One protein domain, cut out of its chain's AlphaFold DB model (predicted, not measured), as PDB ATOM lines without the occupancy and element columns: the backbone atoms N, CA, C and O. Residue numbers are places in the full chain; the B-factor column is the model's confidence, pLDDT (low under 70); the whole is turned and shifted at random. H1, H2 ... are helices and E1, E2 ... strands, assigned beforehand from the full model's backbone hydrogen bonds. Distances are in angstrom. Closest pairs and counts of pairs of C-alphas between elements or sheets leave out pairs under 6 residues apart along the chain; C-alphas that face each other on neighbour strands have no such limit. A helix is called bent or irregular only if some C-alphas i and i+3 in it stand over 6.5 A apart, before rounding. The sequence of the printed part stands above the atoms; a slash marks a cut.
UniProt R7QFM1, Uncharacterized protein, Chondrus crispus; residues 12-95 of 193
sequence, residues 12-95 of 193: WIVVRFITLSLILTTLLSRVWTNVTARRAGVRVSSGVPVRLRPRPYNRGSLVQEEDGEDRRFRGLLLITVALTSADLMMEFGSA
ATOM      1  N   TRP A  12     132.698 190.645 111.738       74.12
ATOM      2  CA  TRP A  12     133.757 190.003 110.961       74.12
ATOM      3  C   TRP A  12     135.146 190.639 111.156       74.12
ATOM      4  O   TRP A  12     136.144 189.921 111.231       74.12
ATOM      5  N   ILE A  13     135.228 191.968 111.287       74.94
ATOM      6  CA  ILE A  13     136.498 192.675 111.531       74.94
ATOM      7  C   ILE A  13     137.030 192.323 112.920       74.94
ATOM      8  O   ILE A  13     138.217 192.037 113.069       74.94
ATOM      9  N   VAL A  14     136.145 192.260 113.918       75.50
ATOM     10  CA  VAL A  14     136.502 191.878 115.292       75.50
ATOM     11  C   VAL A  14     137.031 190.441 115.338       75.50
ATOM     12  O   VAL A  14     138.090 190.186 115.910       75.50
ATOM     13  N   VAL A  15     136.351 189.500 114.677       77.69
ATOM     14  CA  VAL A  15     136.793 188.096 114.606       77.69
ATOM     15  C   VAL A  15     138.139 187.967 113.880       77.69
ATOM     16  O   VAL A  15     139.028 187.248 114.348       77.69
ATOM     17  N   ARG A  16     138.341 188.696 112.776       76.50
ATOM     18  CA  ARG A  16     139.629 188.733 112.064       76.50
ATOM     19  C   ARG A  16     140.752 189.289 112.948       76.50
ATOM     20  O   ARG A  16     141.842 188.724 112.966       76.50
ATOM     21  N   PHE A  17     140.492 190.343 113.718       78.56
ATOM     22  CA  PHE A  17     141.470 190.913 114.648       78.56
ATOM     23  C   PHE A  17     141.864 189.922 115.753       78.56
ATOM     24  O   PHE A  17     143.048 189.713 116.022       78.56
ATOM     25  N   ILE A  18     140.883 189.258 116.369       81.56
ATOM     26  CA  ILE A  18     141.131 188.276 117.434       81.56
ATOM     27  C   ILE A  18     141.929 187.082 116.896       81.56
ATOM     28  O   ILE A  18     142.877 186.624 117.528       81.56
ATOM     29  N   THR A  19     141.587 186.584 115.709       83.25
ATOM     30  CA  THR A  19     142.293 185.438 115.115       83.25
ATOM     31  C   THR A  19     143.724 185.789 114.712       83.25
ATOM     32  O   THR A  19     144.643 185.043 115.055       83.25
ATOM     33  N   LEU A  20     143.946 186.940 114.067       81.81
ATOM     34  CA  LEU A  20     145.292 187.404 113.714       81.81
ATOM     35  C   LEU A  20     146.147 187.680 114.953       81.81
ATOM     36  O   LEU A  20     147.291 187.233 115.005       81.81
ATOM     37  N   SER A  21     145.596 188.340 115.975       78.19
ATOM     38  CA  SER A  21     146.325 188.586 117.226       78.19
ATOM     39  C   SER A  21     146.692 187.282 117.935       78.19
ATOM     40  O   SER A  21     147.839 187.130 118.355       78.19
ATOM     41  N   LEU A  22     145.794 186.295 118.006       84.44
ATOM     42  CA  LEU A  22     146.097 184.993 118.611       84.44
ATOM     43  C   LEU A  22     147.195 184.232 117.855       84.44
ATOM     44  O   LEU A  22     148.131 183.722 118.481       84.44
ATOM     45  N   ILE A  23     147.110 184.172 116.523       84.06
ATOM     46  CA  ILE A  23     148.113 183.504 115.678       84.06
ATOM     47  C   ILE A  23     149.465 184.210 115.805       84.06
ATOM     48  O   ILE A  23     150.489 183.562 116.029       84.06
ATOM     49  N   LEU A  24     149.475 185.541 115.724       82.56
ATOM     50  CA  LEU A  24     150.696 186.324 115.845       82.56
ATOM     51  C   LEU A  24     151.333 186.119 117.219       82.56
ATOM     52  O   LEU A  24     152.519 185.818 117.294       82.56
ATOM     53  N   THR A  25     150.550 186.188 118.299       81.31
ATOM     54  CA  THR A  25     151.058 186.035 119.671       81.31
ATOM     55  C   THR A  25     151.621 184.632 119.914       81.31
ATOM     56  O   THR A  25     152.670 184.483 120.543       81.31
ATOM     57  N   THR A  26     150.976 183.587 119.385       84.75
ATOM     58  CA  THR A  26     151.470 182.205 119.520       84.75
ATOM     59  C   THR A  26     152.747 181.956 118.721       84.75
ATOM     60  O   THR A  26     153.679 181.332 119.242       84.75
ATOM     61  N   LEU A  27     152.839 182.477 117.493       83.25
ATOM     62  CA  LEU A  27     154.070 182.421 116.699       83.25
ATOM     63  C   LEU A  27     155.201 183.194 117.375       83.25
ATOM     64  O   LEU A  27     156.296 182.648 117.533       83.25
ATOM     65  N   LEU A  28     154.922 184.415 117.843       82.06
ATOM     66  CA  LEU A  28     155.892 185.238 118.562       82.06
ATOM     67  C   LEU A  28     156.401 184.495 119.795       82.06
ATOM     68  O   LEU A  28     157.608 184.395 119.978       82.06
ATOM     69  N   SER A  29     155.503 183.898 120.585       81.00
ATOM     70  CA  SER A  29     155.873 183.138 121.779       81.00
ATOM     71  C   SER A  29     156.763 181.935 121.460       81.00
ATOM     72  O   SER A  29     157.688 181.664 122.223       81.00
ATOM     73  N   ARG A  30     156.517 181.208 120.362       83.69
ATOM     74  CA  ARG A  30     157.355 180.058 119.974       83.69
ATOM     75  C   ARG A  30     158.725 180.482 119.465       83.69
ATOM     76  O   ARG A  30     159.736 179.901 119.859       83.69
ATOM     77  N   VAL A  31     158.765 181.484 118.586       82.25
ATOM     78  CA  VAL A  31     160.028 182.040 118.082       82.25
ATOM     79  C   VAL A  31     160.843 182.578 119.255       82.25
ATOM     80  O   VAL A  31     162.030 182.283 119.375       82.25
ATOM     81  N   TRP A  32     160.180 183.278 120.170       80.62
ATOM     82  CA  TRP A  32     160.755 183.824 121.388       80.62
ATOM     83  C   TRP A  32     161.434 182.763 122.258       80.62
ATOM     84  O   TRP A  32     162.627 182.883 122.556       80.62
ATOM     85  N   THR A  33     160.712 181.698 122.622       79.00
ATOM     86  CA  THR A  33     161.262 180.620 123.459       79.00
ATOM     87  C   THR A  33     162.406 179.886 122.771       79.00
ATOM     88  O   THR A  33     163.401 179.569 123.413       79.00
ATOM     89  N   ASN A  34     162.318 179.663 121.458       82.31
ATOM     90  CA  ASN A  34     163.366 178.956 120.722       82.31
ATOM     91  C   ASN A  34     164.643 179.796 120.577       82.31
ATOM     92  O   ASN A  34     165.750 179.269 120.684       82.31
ATOM     93  N   VAL A  35     164.514 181.105 120.338       82.19
ATOM     94  CA  VAL A  35     165.665 182.005 120.168       82.19
ATOM     95  C   VAL A  35     166.381 182.246 121.495       82.19
ATOM     96  O   VAL A  35     167.613 182.209 121.524       82.19
ATOM     97  N   THR A  36     165.633 182.463 122.581       80.88
ATOM     98  CA  THR A  36     166.197 182.613 123.938       80.88
ATOM     99  C   THR A  36     166.967 181.367 124.356       80.88
ATOM    100  O   THR A  36     168.163 181.472 124.635       80.88
ATOM    101  N   ALA A  37     166.326 180.197 124.267       78.62
ATOM    102  CA  ALA A  37     166.932 178.902 124.566       78.62
ATOM    103  C   ALA A  37     168.206 178.658 123.746       78.62
ATOM    104  O   ALA A  37     169.268 178.351 124.292       78.62
ATOM    105  N   ARG A  38     168.149 178.879 122.423       82.44
ATOM    106  CA  ARG A  38     169.304 178.674 121.537       82.44
ATOM    107  C   ARG A  38     170.460 179.616 121.869       82.44
ATOM    108  O   ARG A  38     171.608 179.184 121.867       82.44
ATOM    109  N   ARG A  39     170.190 180.892 122.168       79.00
ATOM    110  CA  ARG A  39     171.237 181.853 122.558       79.00
ATOM    111  C   ARG A  39     171.869 181.511 123.902       79.00
ATOM    112  O   ARG A  39     173.092 181.591 124.012       79.00
ATOM    113  N   ALA A  40     171.063 181.129 124.891       75.44
ATOM    114  CA  ALA A  40     171.570 180.679 126.181       75.44
ATOM    115  C   ALA A  40     172.443 179.426 126.010       75.44
ATOM    116  O   ALA A  40     173.577 179.413 126.481       75.44
ATOM    117  N   GLY A  41     171.981 178.438 125.234       79.75
ATOM    118  CA  GLY A  41     172.747 177.230 124.914       79.75
ATOM    119  C   GLY A  41     174.087 177.526 124.230       79.75
ATOM    120  O   GLY A  41     175.114 176.983 124.633       79.75
ATOM    121  N   VAL A  42     174.113 178.448 123.260       82.25
ATOM    122  CA  VAL A  42     175.362 178.877 122.606       82.25
ATOM    123  C   VAL A  42     176.325 179.520 123.612       82.25
ATOM    124  O   VAL A  42     177.503 179.169 123.614       82.25
ATOM    125  N   ARG A  43     175.848 180.395 124.509       78.38
ATOM    126  CA  ARG A  43     176.706 181.030 125.531       78.38
ATOM    127  C   ARG A  43     177.265 180.043 126.549       78.38
ATOM    128  O   ARG A  43     178.450 180.117 126.874       78.38
ATOM    129  N   VAL A  44     176.433 179.103 126.998       81.25
ATOM    130  CA  VAL A  44     176.861 178.010 127.881       81.25
ATOM    131  C   VAL A  44     177.935 177.173 127.186       81.25
ATOM    132  O   VAL A  44     178.983 176.919 127.775       81.25
ATOM    133  N   SER A  45     177.735 176.823 125.910       83.00
ATOM    134  CA  SER A  45     178.716 176.051 125.133       83.00
ATOM    135  C   SER A  45     180.036 176.795 124.894       83.00
ATOM    136  O   SER A  45     181.081 176.162 124.786       83.00
ATOM    137  N   SER A  46     180.015 178.132 124.866       84.38
ATOM    138  CA  SER A  46     181.218 178.962 124.735       84.38
ATOM    139  C   SER A  46     181.920 179.255 126.067       84.38
ATOM    140  O   SER A  46     182.857 180.048 126.089       84.38
ATOM    141  N   GLY A  47     181.458 178.677 127.183       81.12
ATOM    142  CA  GLY A  47     182.045 178.897 128.510       81.12
ATOM    143  C   GLY A  47     181.790 180.293 129.089       81.12
ATOM    144  O   GLY A  47     182.468 180.705 130.029       81.12
ATOM    145  N   VAL A  48     180.825 181.037 128.540       80.88
ATOM    146  CA  VAL A  48     180.443 182.360 129.046       80.88
ATOM    147  C   VAL A  48     179.455 182.163 130.199       80.88
ATOM    148  O   VAL A  48     178.486 181.419 130.033       80.88
ATOM    149  N   PRO A  49     179.654 182.811 131.362       74.25
ATOM    150  CA  PRO A  49     178.730 182.681 132.481       74.25
ATOM    151  C   PRO A  49     177.352 183.236 132.103       74.25
ATOM    152  O   PRO A  49     177.233 184.382 131.674       74.25
ATOM    153  N   VAL A  50     176.310 182.423 132.282       74.88
ATOM    154  CA  VAL A  50     174.910 182.796 132.030       74.88
ATOM    155  C   VAL A  50     174.176 182.908 133.361       74.88
ATOM    156  O   VAL A  50     174.223 181.991 134.184       74.88
ATOM    157  N   ARG A  51     173.458 184.016 133.579       75.44
ATOM    158  CA  ARG A  51     172.579 184.178 134.748       75.44
ATOM    159  C   ARG A  51     171.177 183.693 134.410       75.44
ATOM    160  O   ARG A  51     170.336 184.465 133.950       75.44
ATOM    161  N   LEU A  52     170.943 182.408 134.648       73.12
ATOM    162  CA  LEU A  52     169.637 181.785 134.464       73.12
ATOM    163  C   LEU A  52     168.673 182.243 135.576       73.12
ATOM    164  O   LEU A  52     169.028 182.247 136.757       73.12
ATOM    165  N   ARG A  53     167.452 182.650 135.212       71.56
ATOM    166  CA  ARG A  53     166.437 183.089 136.188       71.56
ATOM    167  C   ARG A  53     165.611 181.909 136.709       71.56
ATOM    168  O   ARG A  53     165.126 181.122 135.896       71.56
ATOM    169  N   PRO A  54     165.384 181.789 138.027       66.56
ATOM    170  CA  PRO A  54     164.519 180.748 138.569       66.56
ATOM    171  C   PRO A  54     163.075 180.961 138.103       66.56
ATOM    172  O   PRO A  54     162.569 182.087 138.106       66.56
ATOM    173  N   ARG A  55     162.411 179.878 137.687       70.56
ATOM    174  CA  ARG A  55     161.024 179.916 137.207       70.56
ATOM    175  C   ARG A  55     160.085 179.626 138.387       70.56
ATOM    176  O   ARG A  55     160.142 178.521 138.917       70.56
ATOM    177  N   PRO A  56     159.216 180.562 138.810       62.72
ATOM    178  CA  PRO A  56     158.473 180.399 140.062       62.72
ATOM    179  C   PRO A  56     157.357 179.336 140.016       62.72
ATOM    180  O   PRO A  56     156.898 178.918 141.071       62.72
ATOM    181  N   TYR A  57     156.936 178.857 138.836       61.66
ATOM    182  CA  TYR A  57     155.743 178.001 138.709       61.66
ATOM    183  C   TYR A  57     155.863 176.895 137.647       61.66
ATOM    184  O   TYR A  57     155.008 176.786 136.771       61.66
ATOM    185  N   ASN A  58     156.914 176.065 137.670       53.88
ATOM    186  CA  ASN A  58     156.951 174.887 136.792       53.88
ATOM    187  C   ASN A  58     157.707 173.692 137.393       53.88
ATOM    188  O   ASN A  58     158.822 173.843 137.877       53.88
ATOM    189  N   ARG A  59     157.115 172.488 137.326       56.62
ATOM    190  CA  ARG A  59     157.724 171.238 137.837       56.62
ATOM    191  C   ARG A  59     158.777 170.630 136.895       56.62
ATOM    192  O   ARG A  59     159.555 169.797 137.336       56.62
ATOM    193  N   GLY A  60     158.791 171.020 135.616       57.56
ATOM    194  CA  GLY A  60     159.629 170.397 134.578       57.56
ATOM    195  C   GLY A  60     160.970 171.082 134.281       57.56
ATOM    196  O   GLY A  60     161.806 170.498 133.603       57.56
ATOM    197  N   SER A  61     161.199 172.308 134.754       58.72
ATOM    198  CA  SER A  61     162.472 173.023 134.579       58.72
ATOM    199  C   SER A  61     162.650 173.988 135.752       58.72
ATOM    200  O   SER A  61     161.790 174.836 135.997       58.72
ATOM    201  N   LEU A  62     163.748 173.831 136.504       58.81
ATOM    202  CA  LEU A  62     164.056 174.679 137.665       58.81
ATOM    203  C   LEU A  62     164.425 176.113 137.256       58.81
ATOM    204  O   LEU A  62     164.344 177.041 138.062       58.81
ATOM    205  N   VAL A  63     164.863 176.295 136.009       59.44
ATOM    206  CA  VAL A  63     165.482 177.535 135.559       59.44
ATOM    207  C   VAL A  63     165.044 177.879 134.143       59.44
ATOM    208  O   VAL A  63     164.930 177.015 133.275       59.44
ATOM    209  N   GLN A  64     164.762 179.157 133.927       67.44
ATOM    210  CA  GLN A  64     164.452 179.730 132.630       67.44
ATOM    211  C   GLN A  64     165.747 179.803 131.813       67.44
ATOM    212  O   GLN A  64     166.727 180.391 132.270       67.44
ATOM    213  N   GLU A  65     165.744 179.231 130.606       66.94
ATOM    214  CA  GLU A  65     166.851 179.266 129.631       66.94
ATOM    215  C   GLU A  65     167.017 180.658 128.989       66.94
ATOM    216  O   GLU A  65     167.242 180.808 127.791       66.94
ATOM    217  N   GLU A  66     166.847 181.711 129.784       67.69
ATOM    218  CA  GLU A  66     167.029 183.096 129.381       67.69
ATOM    219  C   GLU A  66     168.219 183.667 130.147       67.69
ATOM    220  O   GLU A  66     168.300 183.557 131.372       67.69
ATOM    221  N   ASP A  67     169.127 184.309 129.418       69.38
ATOM    222  CA  ASP A  67     170.203 185.073 130.028       69.38
ATOM    223  C   ASP A  67     169.661 186.403 130.571       69.38
ATOM    224  O   ASP A  67     169.299 187.316 129.820       69.38
ATOM    225  N   GLY A  68     169.612 186.516 131.899       67.06
ATOM    226  CA  GLY A  68     169.089 187.686 132.592       67.06
ATOM    227  C   GLY A  68     169.865 188.988 132.348       67.06
ATOM    228  O   GLY A  68     169.302 190.058 132.618       67.06
ATOM    229  N   GLU A  69     171.104 188.917 131.844       71.44
ATOM    230  CA  GLU A  69     171.990 190.074 131.632       71.44
ATOM    231  C   GLU A  69     172.078 190.578 130.186       71.44
ATOM    232  O   GLU A  69     172.671 191.634 129.948       71.44
ATOM    233  N   ASP A  70     171.453 189.909 129.211       75.06
ATOM    234  CA  ASP A  70     171.553 190.323 127.807       75.06
ATOM    235  C   ASP A  70     170.697 191.570 127.488       75.06
ATOM    236  O   ASP A  70     169.601 191.499 126.923       75.06
ATOM    237  N   ARG A  71     171.219 192.754 127.837       75.88
ATOM    238  CA  ARG A  71     170.576 194.056 127.573       75.88
ATOM    239  C   ARG A  71     170.374 194.329 126.084       75.88
ATOM    240  O   ARG A  71     169.385 194.959 125.719       75.88
ATOM    241  N   ARG A  72     171.284 193.854 125.223       79.94
ATOM    242  CA  ARG A  72     171.185 194.051 123.766       79.94
ATOM    243  C   ARG A  72     170.006 193.270 123.206       79.94
ATOM    244  O   ARG A  72     169.222 193.807 122.431       79.94
ATOM    245  N   PHE A  73     169.860 192.021 123.641       77.81
ATOM    246  CA  PHE A  73     168.724 191.197 123.258       77.81
ATOM    247  C   PHE A  73     167.400 191.767 123.774       77.81
ATOM    248  O   PHE A  73     166.454 191.861 123.000       77.81
ATOM    249  N   ARG A  74     167.358 192.251 125.024       76.25
ATOM    250  CA  ARG A  74     166.187 192.958 125.575       76.25
ATOM    251  C   ARG A  74     165.805 194.208 124.788       76.25
ATOM    252  O   ARG A  74     164.624 194.415 124.532       76.25
ATOM    253  N   GLY A  75     166.785 195.012 124.381       82.38
ATOM    254  CA  GLY A  75     166.542 196.169 123.516       82.38
ATOM    255  C   GLY A  75     165.918 195.760 122.182       82.38
ATOM    256  O   GLY A  75     164.916 196.339 121.773       82.38
ATOM    257  N   LEU A  76     166.449 194.706 121.552       82.50
ATOM    258  CA  LEU A  76     165.894 194.172 120.308       82.50
ATOM    259  C   LEU A  76     164.456 193.659 120.471       82.50
ATOM    260  O   LEU A  76     163.664 193.891 119.564       82.50
ATOM    261  N   LEU A  77     164.076 193.049 121.606       78.94
ATOM    262  CA  LEU A  77     162.655 192.734 121.844       78.94
ATOM    263  C   LEU A  77     161.781 193.959 121.850       78.94
ATOM    264  O   LEU A  77     160.694 193.935 121.294       78.94
ATOM    265  N   LEU A  78     162.175 194.955 122.638       81.62
ATOM    266  CA  LEU A  78     161.296 196.085 122.880       81.62
ATOM    267  C   LEU A  78     161.000 196.768 121.547       81.62
ATOM    268  O   LEU A  78     159.862 197.145 121.295       81.62
ATOM    269  N   ILE A  79     161.994 196.801 120.657       85.75
ATOM    270  CA  ILE A  79     161.844 197.267 119.283       85.75
ATOM    271  C   ILE A  79     160.913 196.353 118.473       85.75
ATOM    272  O   ILE A  79     160.014 196.866 117.815       85.75
ATOM    273  N   THR A  80     161.063 195.024 118.507       80.56
ATOM    274  CA  THR A  80     160.184 194.131 117.723       80.56
ATOM    275  C   THR A  80     158.737 194.150 118.214       80.56
ATOM    276  O   THR A  80     157.814 194.160 117.400       80.56
ATOM    277  N   VAL A  81     158.516 194.216 119.526       81.06
ATOM    278  CA  VAL A  81     157.182 194.381 120.122       81.06
ATOM    279  C   VAL A  81     156.592 195.741 119.744       81.06
ATOM    280  O   VAL A  81     155.426 195.813 119.363       81.06
ATOM    281  N   ALA A  82     157.387 196.814 119.781       81.50
ATOM    282  CA  ALA A  82     156.929 198.138 119.369       81.50
ATOM    283  C   ALA A  82     156.565 198.187 117.877       81.50
ATOM    284  O   ALA A  82     155.511 198.711 117.532       81.50
ATOM    285  N   LEU A  83     157.387 197.599 117.001       83.62
ATOM    286  CA  LEU A  83     157.131 197.549 115.557       83.62
ATOM    287  C   LEU A  83     155.888 196.722 115.223       83.62
ATOM    288  O   LEU A  83     155.054 197.173 114.449       83.62
ATOM    289  N   THR A  84     155.728 195.545 115.833       77.62
ATOM    290  CA  THR A  84     154.527 194.712 115.632       77.62
ATOM    291  C   THR A  84     153.265 195.388 116.164       77.62
ATOM    292  O   THR A  84     152.218 195.323 115.529       77.62
ATOM    293  N   SER A  85     153.364 196.097 117.291       77.69
ATOM    294  CA  SER A  85     152.253 196.897 117.813       77.69
ATOM    295  C   SER A  85     151.917 198.063 116.883       77.69
ATOM    296  O   SER A  85     150.745 198.309 116.627       77.69
ATOM    297  N   ALA A  86     152.924 198.754 116.344       78.56
ATOM    298  CA  ALA A  86     152.730 199.841 115.389       78.56
ATOM    299  C   ALA A  86     152.086 199.353 114.083       78.56
ATOM    300  O   ALA A  86     151.190 200.017 113.576       78.56
ATOM    301  N   ASP A  87     152.486 198.183 113.582       75.38
ATOM    302  CA  ASP A  87     151.922 197.577 112.370       75.38
ATOM    303  C   ASP A  87     150.436 197.227 112.561       75.38
ATOM    304  O   ASP A  87     149.584 197.627 111.767       75.38
ATOM    305  N   LEU A  88     150.090 196.623 113.706       70.94
ATOM    306  CA  LEU A  88     148.692 196.414 114.095       70.94
ATOM    307  C   LEU A  88     147.939 197.748 114.238       70.94
ATOM    308  O   LEU A  88     146.813 197.889 113.767       70.94
ATOM    309  N   MET A  89     148.546 198.764 114.851       71.06
ATOM    310  CA  MET A  89     147.920 200.083 114.960       71.06
ATOM    311  C   MET A  89     147.730 200.762 113.599       71.06
ATOM    312  O   MET A  89     146.757 201.489 113.436       71.06
ATOM    313  N   MET A  90     148.594 200.531 112.612       72.06
ATOM    314  CA  MET A  90     148.421 201.064 111.257       72.06
ATOM    315  C   MET A  90     147.325 200.320 110.482       72.06
ATOM    316  O   MET A  90     146.479 200.969 109.856       72.06
ATOM    317  N   GLU A  91     147.291 198.984 110.566       65.88
ATOM    318  CA  GLU A  91     146.270 198.160 109.902       65.88
ATOM    319  C   GLU A  91     144.863 198.439 110.461       65.88
ATOM    320  O   GLU A  91     143.901 198.519 109.698       65.88
ATOM    321  N   PHE A  92     144.733 198.656 111.776       60.53
ATOM    322  CA  PHE A  92     143.427 198.817 112.430       60.53
ATOM    323  C   PHE A  92     143.080 200.262 112.821       60.53
ATOM    324  O   PHE A  92     141.901 200.604 112.892       60.53
ATOM    325  N   GLY A  93     144.061 201.142 113.020       55.06
ATOM    326  CA  GLY A  93     143.828 202.556 113.341       55.06
ATOM    327  C   GLY A  93     143.261 203.348 112.163       55.06
ATOM    328  O   GLY A  93     142.409 204.216 112.356       55.06
ATOM    329  N   SER A  94     143.645 202.989 110.933       52.03
ATOM    330  CA  SER A  94     143.090 203.575 109.703       52.03
ATOM    331  C   SER A  94     141.686 203.057 109.357       52.03
ATOM    332  O   SER A  94     140.945 203.721 108.635       52.03
ATOM    333  N   ALA A  95     141.280 201.909 109.912       43.03
ATOM    334  CA  ALA A  95     139.952 201.323 109.720       43.03
ATOM    335  C   ALA A  95     138.881 201.884 110.675       43.03
ATOM    336  O   ALA A  95     137.715 201.514 110.554       43.03
TER     337      ALA A  95
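This is residues 12 to 95 of the 193 residues of an uncharacterized protein of Chondrus crispus (UniProt R7QFM1). Two long helices, H1 and H2, run side by side in opposite directions with a narrow gap between them, and a small strand hairpin, E1 and E2, sits at the end of the pair where the backbone turns from one helix to the other. E2 packs on the later part of H1, with Glu 65 closest to Ala 37, and the first and last printed residues, Trp 12 of H1 and Ala 95 of H2, lie at the other end of the pair, their C-alphas 13.0 A apart. The printed part has 84 residues, with the order H1, E1, E2, H2; the two strands are antiparallel and the class is mostly helix. The whole is loose, with a radius of gyration of the C-alphas of 16.6 A, and elongated, spanning 51 by 29 by 19 A.

H1, residues 12 to 45, begins at C-alpha 12 (133.757, 190.003, 110.961) and measures 49.2 A. E1 is residues 52 to 54, 6.6 A, and E2 is residues 63 to 67, 10.5 A. H2, residues 71 to 95, measures 36.2 A and ends at C-alpha 95 (139.952, 201.323, 109.720). H2 is neither bent nor irregular, but only just: C-alphas 91 and 94 are 6.3 A apart.

H1 and H2 are near each other, with no pair of C-alphas within 8 A but 13 within 10 A. H1 and E2 have 9 pairs within 8 A, the closest being the C-alphas of Ala 37 and Glu 65, 5.1 A apart. E1 and E2 form a hairpin, antiparallel at 143 degrees; N 64 and O 53 are within hydrogen-bond range at 2.8 A. E1 and H2 are apart. In H1 every O i to N i+4 pair is within hydrogen-bond range; in H2, 19 of 21.

The two C-alphas farthest apart, those of Trp 12 and Gly 47, are 52.6 A apart. The printed part has no cut. The link E2 to H2 is tight, and the links H1 to E1 and E1 to E2 are short. The mean pLDDT of the printed part is 74.9; residue 54, residues 56 to 68 and residues 91 to 95 are under 70.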